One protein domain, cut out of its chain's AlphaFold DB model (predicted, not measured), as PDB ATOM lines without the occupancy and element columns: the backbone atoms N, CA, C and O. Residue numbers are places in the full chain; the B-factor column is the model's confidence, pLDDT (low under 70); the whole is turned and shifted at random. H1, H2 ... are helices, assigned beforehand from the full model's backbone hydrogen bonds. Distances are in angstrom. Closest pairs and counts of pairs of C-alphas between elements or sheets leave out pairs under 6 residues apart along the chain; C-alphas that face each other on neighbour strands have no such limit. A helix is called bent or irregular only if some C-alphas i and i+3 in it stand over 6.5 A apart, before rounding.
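Overview. This is residues 158 to 240 of the 568 residues of an uncharacterized protein of Candidatus Cloacimonas sp (UniProt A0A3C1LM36). The domain is a compact cluster of crossed helices in which the two longest, H2 and H5, make a corner: H5 starts beside Phe 183 of H2 and runs off at a steep angle. H1 and H3 are side by side, with H3 nearest the mean of the C-alphas; H4 packs on residues 174 to 180 of H2, and after the link of residues 225 to 230 H6 folds back at a steep angle to H5, its Ile 238 coming closest to Tyr 221 of H5. The printed part has 83 residues with six named helices, in order H1 to H6, and no named strand; the class is all helix. The radius of gyration of the C-alphas is 12.1 A, and the spans are 36 by 24 by 21 A, only just elongated.

Along the chain. H2, residues 174 to 187, measures 20.6 A from first to last C-alpha, and H5, residues 211 to 224, measures 20.2 A. H2 is irregular: C-alphas 175 and 178 are 7.8 A apart. H1 is residues 165 to 172, 10.5 A long, starting at C-alpha 165 (21.656, 13.116, 36.542). H3 is residues 192 to 200, 12.5 A, and H4 is residues 203 to 208, 9.2 A. H6, residues 231 to 238, 10.6 A, ends at C-alpha 238 (28.052, 19.524, 19.951).

Arrangement. H2 touches H5, which meets it with residues 211 to 215 alone, at a steep tilt of 59 degrees, the same way; their closest C-alphas, Phe 183 and Ala 211, are 4.5 A apart. With residues 174 to 180 alone H2 touches H4, about perpendicular at 78 degrees, the closest C-alphas being Asn 176 and Trp 207 at 5.3 A. H1 and H2 form a helical hairpin, opposite ways at 36 degrees, only just steep; H2 touches H1 with residues 177 to 181 alone, closest at the C-alphas of Tyr 170 and Ala 177, 5.5 A. H1 touches H3 the same way at a shallow tilt of 27 degrees, the C-alphas of Val 169 and Leu 199 being closest at 6.2 A. H5 touches H6 at a steep tilt of 55 degrees, opposite ways, closest at the C-alphas of Tyr 221 and Ile 238, 6.3 A. H1 and H5 are apart, for instance. In H1, H3, H4, H5 and H6 every O i to N i+4 pair is within hydrogen-bond range; in H2, 7 of 10 are.

Size, cuts and confidence. The C-alphas of Gln 158 and Asp 228 are the two farthest apart, at 35.7 A. The printed part has no cut and no long link. The mean pLDDT of the printed part is 87.5, and residues 158 to 163 are under 70.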
ATOM      1  N   GLN A 158      21.684  -0.814  38.369       59.78
ATOM      2  CA  GLN A 158      21.849  -1.258  39.748       59.78
ATOM      3  C   GLN A 158      22.878  -0.361  40.450       59.78
ATOM      4  O   GLN A 158      23.973  -0.144  39.933       59.78
ATOM      5  N   GLY A 159      22.522   0.174  41.621       60.78
ATOM      6  CA  GLY A 159      23.416   1.013  42.428       60.78
ATOM      7  C   GLY A 159      23.484   2.496  42.039       60.78
ATOM      8  O   GLY A 159      24.289   3.220  42.617       60.78
ATOM      9  N   VAL A 160      22.648   2.972  41.109       61.44
ATOM     10  CA  VAL A 160      22.527   4.406  40.792       61.44
ATOM     11  C   VAL A 160      21.330   4.996  41.532       61.44
ATOM     12  O   VAL A 160      20.224   4.463  41.460       61.44
ATOM     13  N   ALA A 161      21.541   6.105  42.245       64.31
ATOM     14  CA  ALA A 161      20.466   6.797  42.947       64.31
ATOM     15  C   ALA A 161      19.409   7.319  41.955       64.31
ATOM     16  O   ALA A 161      19.748   7.872  40.900       64.31
ATOM     17  N   ALA A 162      18.131   7.135  42.299       60.22
ATOM     18  CA  ALA A 162      16.975   7.460  41.458       60.22
ATOM     19  C   ALA A 162      16.779   8.973  41.209       60.22
ATOM     20  O   ALA A 162      15.884   9.373  40.477       60.22
ATOM     21  N   ASP A 163      17.599   9.830  41.804       61.12
ATOM     22  CA  ASP A 163      17.611  11.287  41.635       61.12
ATOM     23  C   ASP A 163      18.858  11.800  40.888       61.12
ATOM     24  O   ASP A 163      18.952  12.987  40.559       61.12
ATOM     25  N   SER A 164      19.803  10.911  40.566       82.50
ATOM     26  CA  SER A 164      21.036  11.266  39.861       82.50
ATOM     27  C   SER A 164      20.778  11.801  38.445       82.50
ATOM     28  O   SER A 164      19.814  11.426  37.771       82.50
ATOM     29  N   LEU A 165      21.693  12.637  37.935       88.00
ATOM     30  CA  LEU A 165      21.656  13.116  36.542       88.00
ATOM     31  C   LEU A 165      21.621  11.963  35.531       88.00
ATOM     32  O   LEU A 165      20.920  12.044  34.525       88.00
ATOM     33  N   TYR A 166      22.326  10.868  35.827       89.00
ATOM     34  CA  TYR A 166      22.286   9.653  35.019       89.00
ATOM     35  C   TYR A 166      20.854   9.132  34.889       89.00
ATOM     36  O   TYR A 166      20.385   8.860  33.784       89.00
ATOM     37  N   TRP A 167      20.156   8.997  36.020       83.94
ATOM     38  CA  TRP A 167      18.798   8.474  36.047       83.94
ATOM     39  C   TRP A 167      17.827   9.387  35.293       83.94
ATOM     40  O   TRP A 167      17.002   8.898  34.521       83.94
ATOM     41  N   LYS A 168      17.982  10.709  35.431       87.06
ATOM     42  CA  LYS A 168      17.190  11.692  34.679       87.06
ATOM     43  C   LYS A 168      17.353  11.521  33.163       87.06
ATOM     44  O   LYS A 168      16.347  11.455  32.459       87.06
ATOM     45  N   VAL A 169      18.585  11.379  32.660       90.88
ATOM     46  CA  VAL A 169      18.844  11.132  31.223       90.88
ATOM     47  C   VAL A 169      18.277   9.784  30.783       90.88
ATOM     48  O   VAL A 169      17.597   9.696  29.761       90.88
ATOM     49  N   TYR A 170      18.519   8.736  31.572       87.44
ATOM     50  CA  TYR A 170      18.025   7.391  31.298       87.44
ATOM     51  C   TYR A 170      16.491   7.371  31.155       87.44
ATOM     52  O   TYR A 170      15.967   6.833  30.180       87.44
ATOM     53  N   ALA A 171      15.769   8.027  32.070       82.62
ATOM     54  CA  ALA A 171      14.316   8.165  32.008       82.62
ATOM     55  C   ALA A 171      13.859   9.003  30.797       82.62
ATOM     56  O   ALA A 171      12.906   8.632  30.105       82.62
ATOM     57  N   ALA A 172      14.568  10.092  30.484       88.62
ATOM     58  CA  ALA A 172      14.263  10.956  29.343       88.62
ATOM     59  C   ALA A 172      14.413  10.249  27.978       88.62
ATOM     60  O   ALA A 172      13.743  10.629  27.015       88.62
ATOM     61  N   CYS A 173      15.208   9.173  27.897       86.69
ATOM     62  CA  CYS A 173      15.337   8.337  26.696       86.69
ATOM     63  C   CYS A 173      14.071   7.525  26.363       86.69
ATOM     64  O   CYS A 173      13.935   7.045  25.233       86.69
ATOM     65  N   ARG A 174      13.123   7.367  27.300       84.06
ATOM     66  CA  ARG A 174      11.864   6.620  27.104       84.06
ATOM     67  C   ARG A 174      12.123   5.220  26.517       84.06
ATOM     68  O   ARG A 174      12.920   4.452  27.048       84.06
ATOM     69  N   GLY A 175      11.496   4.889  25.384       78.50
ATOM     70  CA  GLY A 175      11.668   3.603  24.696       78.50
ATOM     71  C   GLY A 175      13.074   3.345  24.133       78.50
ATOM     72  O   GLY A 175      13.321   2.246  23.644       78.50
ATOM     73  N   ASN A 176      13.987   4.319  24.196       87.00
ATOM     74  CA  ASN A 176      15.363   4.217  23.708       87.00
ATOM     75  C   ASN A 176      16.403   4.040  24.837       87.00
ATOM     76  O   ASN A 176      17.607   4.057  24.588       87.00
ATOM     77  N   ALA A 177      15.967   3.846  26.086       86.06
ATOM     78  CA  ALA A 177      16.853   3.786  27.253       86.06
ATOM     79  C   ALA A 177      17.927   2.675  27.188       86.06
ATOM     80  O   ALA A 177      19.021   2.838  27.729       86.06
ATOM     81  N   LEU A 178      17.662   1.572  26.474       84.56
ATOM     82  CA  LEU A 178      18.647   0.506  26.250       84.56
ATOM     83  C   LEU A 178      19.875   1.000  25.468       84.56
ATOM     84  O   LEU A 178      20.995   0.634  25.810       84.56
ATOM     85  N   GLU A 179      19.692   1.832  24.439       90.94
ATOM     86  CA  GLU A 179      20.808   2.362  23.642       90.94
ATOM     87  C   GLU A 179      21.697   3.282  24.486       90.94
ATOM     88  O   GLU A 179      22.924   3.185  24.419       90.94
ATOM     89  N   PHE A 180      21.088   4.117  25.336       92.81
ATOM     90  CA  PHE A 180      21.824   4.944  26.292       92.81
ATOM     91  C   PHE A 180      22.589   4.087  27.306       92.81
ATOM     92  O   PHE A 180      23.776   4.316  27.526       92.81
ATOM     93  N   LYS A 181      21.957   3.047  27.867       87.75
ATOM     94  CA  LYS A 181      22.628   2.119  28.786       87.75
ATOM     95  C   LYS A 181      23.807   1.398  28.126       87.75
ATOM     96  O   LYS A 181      24.881   1.344  28.711       87.75
ATOM     97  N   LEU A 182      23.642   0.884  26.906       89.50
ATOM     98  CA  LEU A 182      24.724   0.223  26.166       89.50
ATOM     99  C   LEU A 182      25.907   1.161  25.904       89.50
ATOM    100  O   LEU A 182      27.051   0.715  25.903       89.50
ATOM    101  N   PHE A 183      25.640   2.442  25.659       94.31
ATOM    102  CA  PHE A 183      26.670   3.473  25.578       94.31
ATOM    103  C   PHE A 183      27.358   3.685  26.932       94.31
ATOM    104  O   PHE A 183      28.583   3.604  27.015       94.31
ATOM    105  N   ALA A 184      26.577   3.910  27.988       91.31
ATOM    106  CA  ALA A 184      27.095   4.172  29.321       91.31
ATOM    107  C   ALA A 184      27.957   3.014  29.840       91.31
ATOM    108  O   ALA A 184      29.043   3.250  30.357       91.31
ATOM    109  N   ASP A 185      27.533   1.766  29.623       87.38
ATOM    110  CA  ASP A 185      28.277   0.571  30.032       87.38
ATOM    111  C   ASP A 185      29.627   0.443  29.294       87.38
ATOM    112  O   ASP A 185      30.582  -0.102  29.846       87.38
ATOM    113  N   ARG A 186      29.741   0.952  28.055       88.44
ATOM    114  CA  ARG A 186      31.008   0.951  27.290       88.44
ATOM    115  C   ARG A 186      31.984   2.017  27.765       88.44
ATOM    116  O   ARG A 186      33.186   1.774  27.769       88.44
ATOM    117  N   VAL A 187      31.471   3.196  28.101       88.62
ATOM    118  CA  VAL A 187      32.284   4.352  28.503       88.62
ATOM    119  C   VAL A 187      32.636   4.300  29.991       88.62
ATOM    120  O   VAL A 187      33.719   4.722  30.396       88.62
ATOM    121  N   GLY A 188      31.743   3.753  30.814       84.69
ATOM    122  CA  GLY A 188      31.865   3.717  32.263       84.69
ATOM    123  C   GLY A 188      31.446   5.044  32.892       84.69
ATOM    124  O   GLY A 188      30.268   5.267  33.159       84.69
ATOM    125  N   HIS A 189      32.411   5.921  33.174       87.62
ATOM    126  CA  HIS A 189      32.142   7.184  33.862       87.62
ATOM    127  C   HIS A 189      31.722   8.284  32.880       87.62
ATOM    128  O   HIS A 189      32.477   8.627  31.974       87.62
ATOM    129  N   LEU A 190      30.531   8.853  33.088       92.19
ATOM    130  CA  LEU A 190      30.000   9.959  32.290       92.19
ATOM    131  C   LEU A 190      30.160  11.288  33.028       92.19
ATOM    132  O   LEU A 190      29.834  11.402  34.208       92.19
ATOM    133  N   GLU A 191      30.616  12.304  32.298       92.12
ATOM    134  CA  GLU A 191      30.798  13.659  32.824       92.12
ATOM    135  C   GLU A 191      29.435  14.310  33.116       92.12
ATOM    136  O   GLU A 191      28.572  14.311  32.229       92.12
ATOM    137  N   PRO A 192      29.229  14.923  34.298       91.31
ATOM    138  CA  PRO A 192      27.966  15.578  34.638       91.31
ATOM    139  C   PRO A 192      27.536  16.637  33.620       91.31
ATOM    140  O   PRO A 192      26.362  16.696  33.267       91.31
ATOM    141  N   GLY A 193      28.483  17.420  33.087       90.62
ATOM    142  CA  GLY A 193      28.188  18.446  32.082       90.62
ATOM    143  C   GLY A 193      27.626  17.875  30.776       90.62
ATOM    144  O   GLY A 193      26.747  18.481  30.171       90.62
ATOM    145  N   PHE A 194      28.050  16.671  30.376       93.44
ATOM    146  CA  PHE A 194      27.469  15.991  29.217       93.44
ATOM    147  C   PHE A 194      26.034  15.529  29.490       93.44
ATOM    148  O   PHE A 194      25.163  15.678  28.637       93.44
ATOM    149  N   LEU A 195      25.770  14.996  30.687       93.44
ATOM    150  CA  LEU A 195      24.423  14.580  31.087       93.44
ATOM    151  C   LEU A 195      23.462  15.773  31.160       93.44
ATOM    152  O   LEU A 195      22.320  15.656  30.724       93.44
ATOM    153  N   SER A 196      23.928  16.922  31.655       91.25
ATOM    154  CA  SER A 196      23.152  18.166  31.648       91.25
ATOM    155  C   SER A 196      22.837  18.634  30.227       91.25
ATOM    156  O   SER A 196      21.681  18.935  29.947       91.25
ATOM    157  N   TYR A 197      23.819  18.611  29.314       90.56
ATOM    158  CA  TYR A 197      23.597  18.921  27.895       90.56
ATOM    159  C   TYR A 197      22.524  18.016  27.267       90.56
ATOM    160  O   TYR A 197      21.617  18.495  26.591       90.56
ATOM    161  N   LEU A 198      22.573  16.708  27.537       92.62
ATOM    162  CA  LEU A 198      21.579  15.761  27.029       92.62
ATOM    163  C   LEU A 198      20.146  16.064  27.504       92.62
ATOM    164  O   LEU A 198      19.201  15.732  26.794       92.62
ATOM    165  N   LEU A 199      19.979  16.665  28.687       90.12
ATOM    166  CA  LEU A 199      18.671  17.046  29.234       90.12
ATOM    167  C   LEU A 199      18.191  18.423  28.768       90.12
ATOM    168  O   LEU A 199      16.984  18.656  28.776       90.12
ATOM    169  N   SER A 200      19.104  19.328  28.412       85.31
ATOM    170  CA  SER A 200      18.764  20.683  27.962       85.31
ATOM    171  C   SER A 200      18.535  20.787  26.451       85.31
ATOM    172  O   SER A 200      17.899  21.739  25.995       85.31
ATOM    173  N   ASP A 201      19.036  19.829  25.665       82.38
ATOM    174  CA  ASP A 201      18.850  19.811  24.214       82.38
ATOM    175  C   ASP A 201      17.517  19.158  23.780       82.38
ATOM    176  O   ASP A 201      16.696  18.751  24.604       82.38
ATOM    177  N   ASP A 202      17.261  19.067  22.468       80.62
ATOM    178  CA  ASP A 202      16.034  18.448  21.952       80.62
ATOM    179  C   ASP A 202      15.897  16.990  22.433       80.62
ATOM    180  O   ASP A 202      16.635  16.092  22.022       80.62
ATOM    181  N   SER A 203      14.879  16.740  23.262       83.25
ATOM    182  CA  SER A 203      14.532  15.411  23.781       83.25
ATOM    183  C   SER A 203      14.388  14.331  22.696       83.25
ATOM    184  O   SER A 203      14.628  13.152  22.970       83.25
ATOM    185  N   LYS A 204      14.073  14.699  21.444       85.00
ATOM    186  CA  LYS A 204      14.026  13.763  20.309       85.00
ATOM    187  C   LYS A 204      15.375  13.110  20.023       85.00
ATOM    188  O   LYS A 204      15.379  11.972  19.547       85.00
ATOM    189  N   LEU A 205      16.496  13.771  20.332       87.75
ATOM    190  CA  LEU A 205      17.833  13.180  20.232       87.75
ATOM    191  C   LEU A 205      17.911  11.914  21.094       87.75
ATOM    192  O   LEU A 205      18.249  10.837  20.598       87.75
ATOM    193  N   LEU A 206      17.477  12.012  22.355       91.62
ATOM    194  CA  LEU A 206      17.477  10.898  23.305       91.62
ATOM    195  C   LEU A 206      16.584   9.741  22.866       91.62
ATOM    196  O   LEU A 206      16.873   8.588  23.178       91.62
ATOM    197  N   TRP A 207      15.510  10.022  22.128       90.12
ATOM    198  CA  TRP A 207      14.560   9.004  21.671       90.12
ATOM    199  C   TRP A 207      15.045   8.224  20.443       90.12
ATOM    200  O   TRP A 207      14.449   7.199  20.106       90.12
ATOM    201  N   GLN A 208      16.075   8.710  19.742       90.25
ATOM    202  CA  GLN A 208      16.484   8.184  18.433       90.25
ATOM    203  C   GLN A 208      17.945   7.728  18.369       90.25
ATOM    204  O   GLN A 208      18.273   6.870  17.543       90.25
ATOM    205  N   MET A 209      18.820   8.300  19.202       93.88
ATOM    206  CA  MET A 209      20.253   8.016  19.184       93.88
ATOM    207  C   MET A 209      20.561   6.559  19.528       93.88
ATOM    208  O   MET A 209      20.112   6.020  20.534       93.88
ATOM    209  N   LYS A 210      21.397   5.930  18.710       95.00
ATOM    210  CA  LYS A 210      21.989   4.622  19.009       95.00
ATOM    211  C   LYS A 210      23.189   4.764  19.946       95.00
ATOM    212  O   LYS A 210      23.814   5.822  20.001       95.00
ATOM    213  N   ALA A 211      23.598   3.673  20.587       95.00
ATOM    214  CA  ALA A 211      24.741   3.645  21.500       95.00
ATOM    215  C   ALA A 211      26.032   4.214  20.873       95.00
ATOM    216  O   ALA A 211      26.761   4.970  21.506       95.00
ATOM    217  N   ASN A 212      26.307   3.909  19.600       96.25
ATOM    218  CA  ASN A 212      27.478   4.447  18.900       96.25
ATOM    219  C   ASN A 212      27.367   5.949  18.578       96.25
ATOM    220  O   ASN A 212      28.389   6.620  18.461       96.25
ATOM    221  N   GLN A 213      26.151   6.480  18.422       96.56
ATOM    222  CA  GLN A 213      25.920   7.915  18.253       96.56
ATOM    223  C   GLN A 213      26.125   8.651  19.576       96.56
ATOM    224  O   GLN A 213      26.772   9.693  19.572       96.56
ATOM    225  N   PHE A 214      25.654   8.091  20.698       96.50
ATOM    226  CA  PHE A 214      25.955   8.630  22.029       96.50
ATOM    227  C   PHE A 214      27.461   8.662  22.287       96.50
ATOM    228  O   PHE A 214      27.985   9.687  22.705       96.50
ATOM    229  N   GLU A 215      28.166   7.579  21.960       96.56
ATOM    230  CA  GLU A 215      29.617   7.497  22.131       96.56
ATOM    231  C   GLU A 215      30.366   8.523  21.267       96.56
ATOM    232  O   GLU A 215      31.249   9.220  21.759       96.56
ATOM    233  N   ALA A 216      29.978   8.681  19.996       96.69
ATOM    234  CA  ALA A 216      30.559   9.691  19.113       96.69
ATOM    235  C   ALA A 216      30.326  11.125  19.608       96.69
ATOM    236  O   ALA A 216      31.239  11.948  19.544       96.69
ATOM    237  N   LEU A 217      29.119  11.409  20.102       95.75
ATOM    238  CA  LEU A 217      28.751  12.709  20.654       95.75
ATOM    239  C   LEU A 217      29.519  13.004  21.946       95.75
ATOM    240  O   LEU A 217      30.042  14.101  22.114       95.75
ATOM    241  N   TYR A 218      29.647  12.007  22.824       96.00
ATOM    242  CA  TYR A 218      30.403  12.116  24.068       96.00
ATOM    243  C   TYR A 218      31.895  12.345  23.815       96.00
ATOM    244  O   TYR A 218      32.491  13.235  24.416       96.00
ATOM    245  N   ASN A 219      32.496  11.611  22.875       95.12
ATOM    246  CA  ASN A 219      33.886  11.834  22.482       95.12
ATOM    247  C   ASN A 219      34.093  13.256  21.944       95.12
ATOM    248  O   ASN A 219      35.077  13.907  22.287       95.12
ATOM    249  N   PHE A 220      33.146  13.765  21.155       95.50
ATOM    250  CA  PHE A 220      33.204  15.132  20.644       95.50
ATOM    251  C   PHE A 220      33.017  16.188  21.750       95.50
ATOM    252  O   PHE A 220      33.730  17.191  21.757       95.50
ATOM    253  N   TYR A 221      32.141  15.935  22.731       94.81
ATOM    254  CA  TYR A 221      32.006  16.752  23.946       94.81
ATOM    255  C   TYR A 221      33.326  16.822  24.723       94.81
ATOM    256  O   TYR A 221      33.775  17.909  25.080       94.81
ATOM    257  N   LEU A 222      33.984  15.680  24.953       93.75
ATOM    258  CA  LEU A 222      35.258  15.629  25.677       93.75
ATOM    259  C   LEU A 222      36.362  16.440  24.987       93.75
ATOM    260  O   LEU A 222      37.215  17.001  25.674       93.75
ATOM    261  N   GLU A 223      36.334  16.524  23.656       92.25
ATOM    262  CA  GLU A 223      37.261  17.354  22.883       92.25
ATOM    263  C   GLU A 223      37.009  18.854  23.066       92.25
ATOM    264  O   GLU A 223      37.957  19.618  22.950       92.25
ATOM    265  N   HIS A 224      35.779  19.280  23.381       91.44
ATOM    266  CA  HIS A 224      35.391  20.696  23.412       91.44
ATOM    267  C   HIS A 224      35.126  21.255  24.816       91.44
ATOM    268  O   HIS A 224      35.132  22.469  24.988       91.44
ATOM    269  N   LYS A 225      34.949  20.411  25.840       84.25
ATOM    270  CA  LYS A 225      34.531  20.840  27.191       84.25
ATOM    271  C   LYS A 225      35.504  21.767  27.933       84.25
ATOM    272  O   LYS A 225      35.122  22.355  28.936       84.25
ATOM    273  N   PHE A 226      36.763  21.837  27.502       83.38
ATOM    274  CA  PHE A 226      37.799  22.669  28.128       83.38
ATOM    275  C   PHE A 226      38.052  23.986  27.390       83.38
ATOM    276  O   PHE A 226      38.935  24.745  27.780       83.38
ATOM    277  N   PHE A 227      37.321  24.230  26.305       85.25
ATOM    278  CA  PHE A 227      37.352  25.506  25.611       85.25
ATOM    279  C   PHE A 227      36.395  26.486  26.288       85.25
ATOM    280  O   PHE A 227      35.393  26.082  26.878       85.25
ATOM    281  N   ASP A 228      36.725  27.768  26.193       86.44
ATOM    282  CA  ASP A 228      35.953  28.862  26.779       86.44
ATOM    283  C   ASP A 228      34.742  29.200  25.894       86.44
ATOM    284  O   ASP A 228      34.741  30.176  25.148       86.44
ATOM    285  N   TYR A 229      33.747  28.311  25.901       88.06
ATOM    286  CA  TYR A 229      32.469  28.494  25.216       88.06
ATOM    287  C   TYR A 229      31.377  28.829  26.231       88.06
ATOM    288  O   TYR A 229      31.331  28.243  27.315       88.06
ATOM    289  N   SER A 230      30.435  29.697  25.851       88.69
ATOM    290  CA  SER A 230      29.158  29.777  26.571       88.69
ATOM    291  C   SER A 230      28.370  28.462  26.441       88.69
ATOM    292  O   SER A 230      28.634  27.647  25.550       88.69
ATOM    293  N   GLU A 231      27.377  28.235  27.308       84.50
ATOM    294  CA  GLU A 231      26.545  27.022  27.241       84.50
ATOM    295  C   GLU A 231      25.841  26.876  25.880       84.50
ATOM    296  O   GLU A 231      25.826  25.783  25.307       84.50
ATOM    297  N   ASP A 232      25.341  27.979  25.314       85.12
ATOM    298  CA  ASP A 232      24.687  27.999  24.002       85.12
ATOM    299  C   ASP A 232      25.660  27.697  22.852       85.12
ATOM    300  O   ASP A 232      25.323  26.982  21.903       85.12
ATOM    301  N   GLU A 233      26.896  28.193  22.935       90.50
ATOM    302  CA  GLU A 233      27.942  27.893  21.951       90.50
ATOM    303  C   GLU A 233      28.338  26.424  21.979       90.50
ATOM    304  O   GLU A 233      28.408  25.782  20.926       90.50
ATOM    305  N   LEU A 234      28.555  25.879  23.177       89.94
ATOM    306  CA  LEU A 234      28.879  24.472  23.354       89.94
ATOM    307  C   LEU A 234      27.739  23.589  22.833       89.94
ATOM    308  O   LEU A 234      27.990  22.611  22.125       89.94
ATOM    309  N   ARG A 235      26.485  23.971  23.107       87.69
ATOM    310  CA  ARG A 235      25.294  23.292  22.583       87.69
ATOM    311  C   ARG A 235      25.286  23.276  21.056       87.69
ATOM    312  O   ARG A 235      25.071  22.221  20.460       87.69
ATOM    313  N   LEU A 236      25.556  24.411  20.410       89.69
ATOM    314  CA  LEU A 236      25.620  24.492  18.949       89.69
ATOM    315  C   LEU A 236      26.756  23.652  18.370       89.69
ATOM    316  O   LEU A 236      26.534  22.960  17.381       89.69
ATOM    317  N   ILE A 237      27.947  23.694  18.970       92.94
ATOM    318  CA  ILE A 237      29.103  22.907  18.521       92.94
ATOM    319  C   ILE A 237      28.779  21.417  18.571       92.94
ATOM    320  O   ILE A 237      29.016  20.706  17.595       92.94
ATOM    321  N   ILE A 238      28.231  20.951  19.690       91.50
ATOM    322  CA  ILE A 238      28.052  19.524  19.951       91.50
ATOM    323  C   ILE A 238      26.838  18.959  19.219       91.50
ATOM    324  O   ILE A 238      26.859  17.783  18.861       91.50
ATOM    325  N   SER A 239      25.813  19.768  18.940       90.50
ATOM    326  CA  SER A 239      24.579  19.282  18.327       90.50
ATOM    327  C   SER A 239      24.842  18.508  17.017       90.50
ATOM    328  O   SER A 239      25.400  19.066  16.061       90.50
ATOM    329  N   PRO A 240      24.430  17.223  16.939       89.06
ATOM    330  CA  PRO A 240      24.765  16.333  15.826       89.06
ATOM    331  C   PRO A 240      23.950  16.610  14.555       89.06
ATOM    332  O   PRO A 240      24.254  16.044  13.503       89.06
TER     333      PRO A 240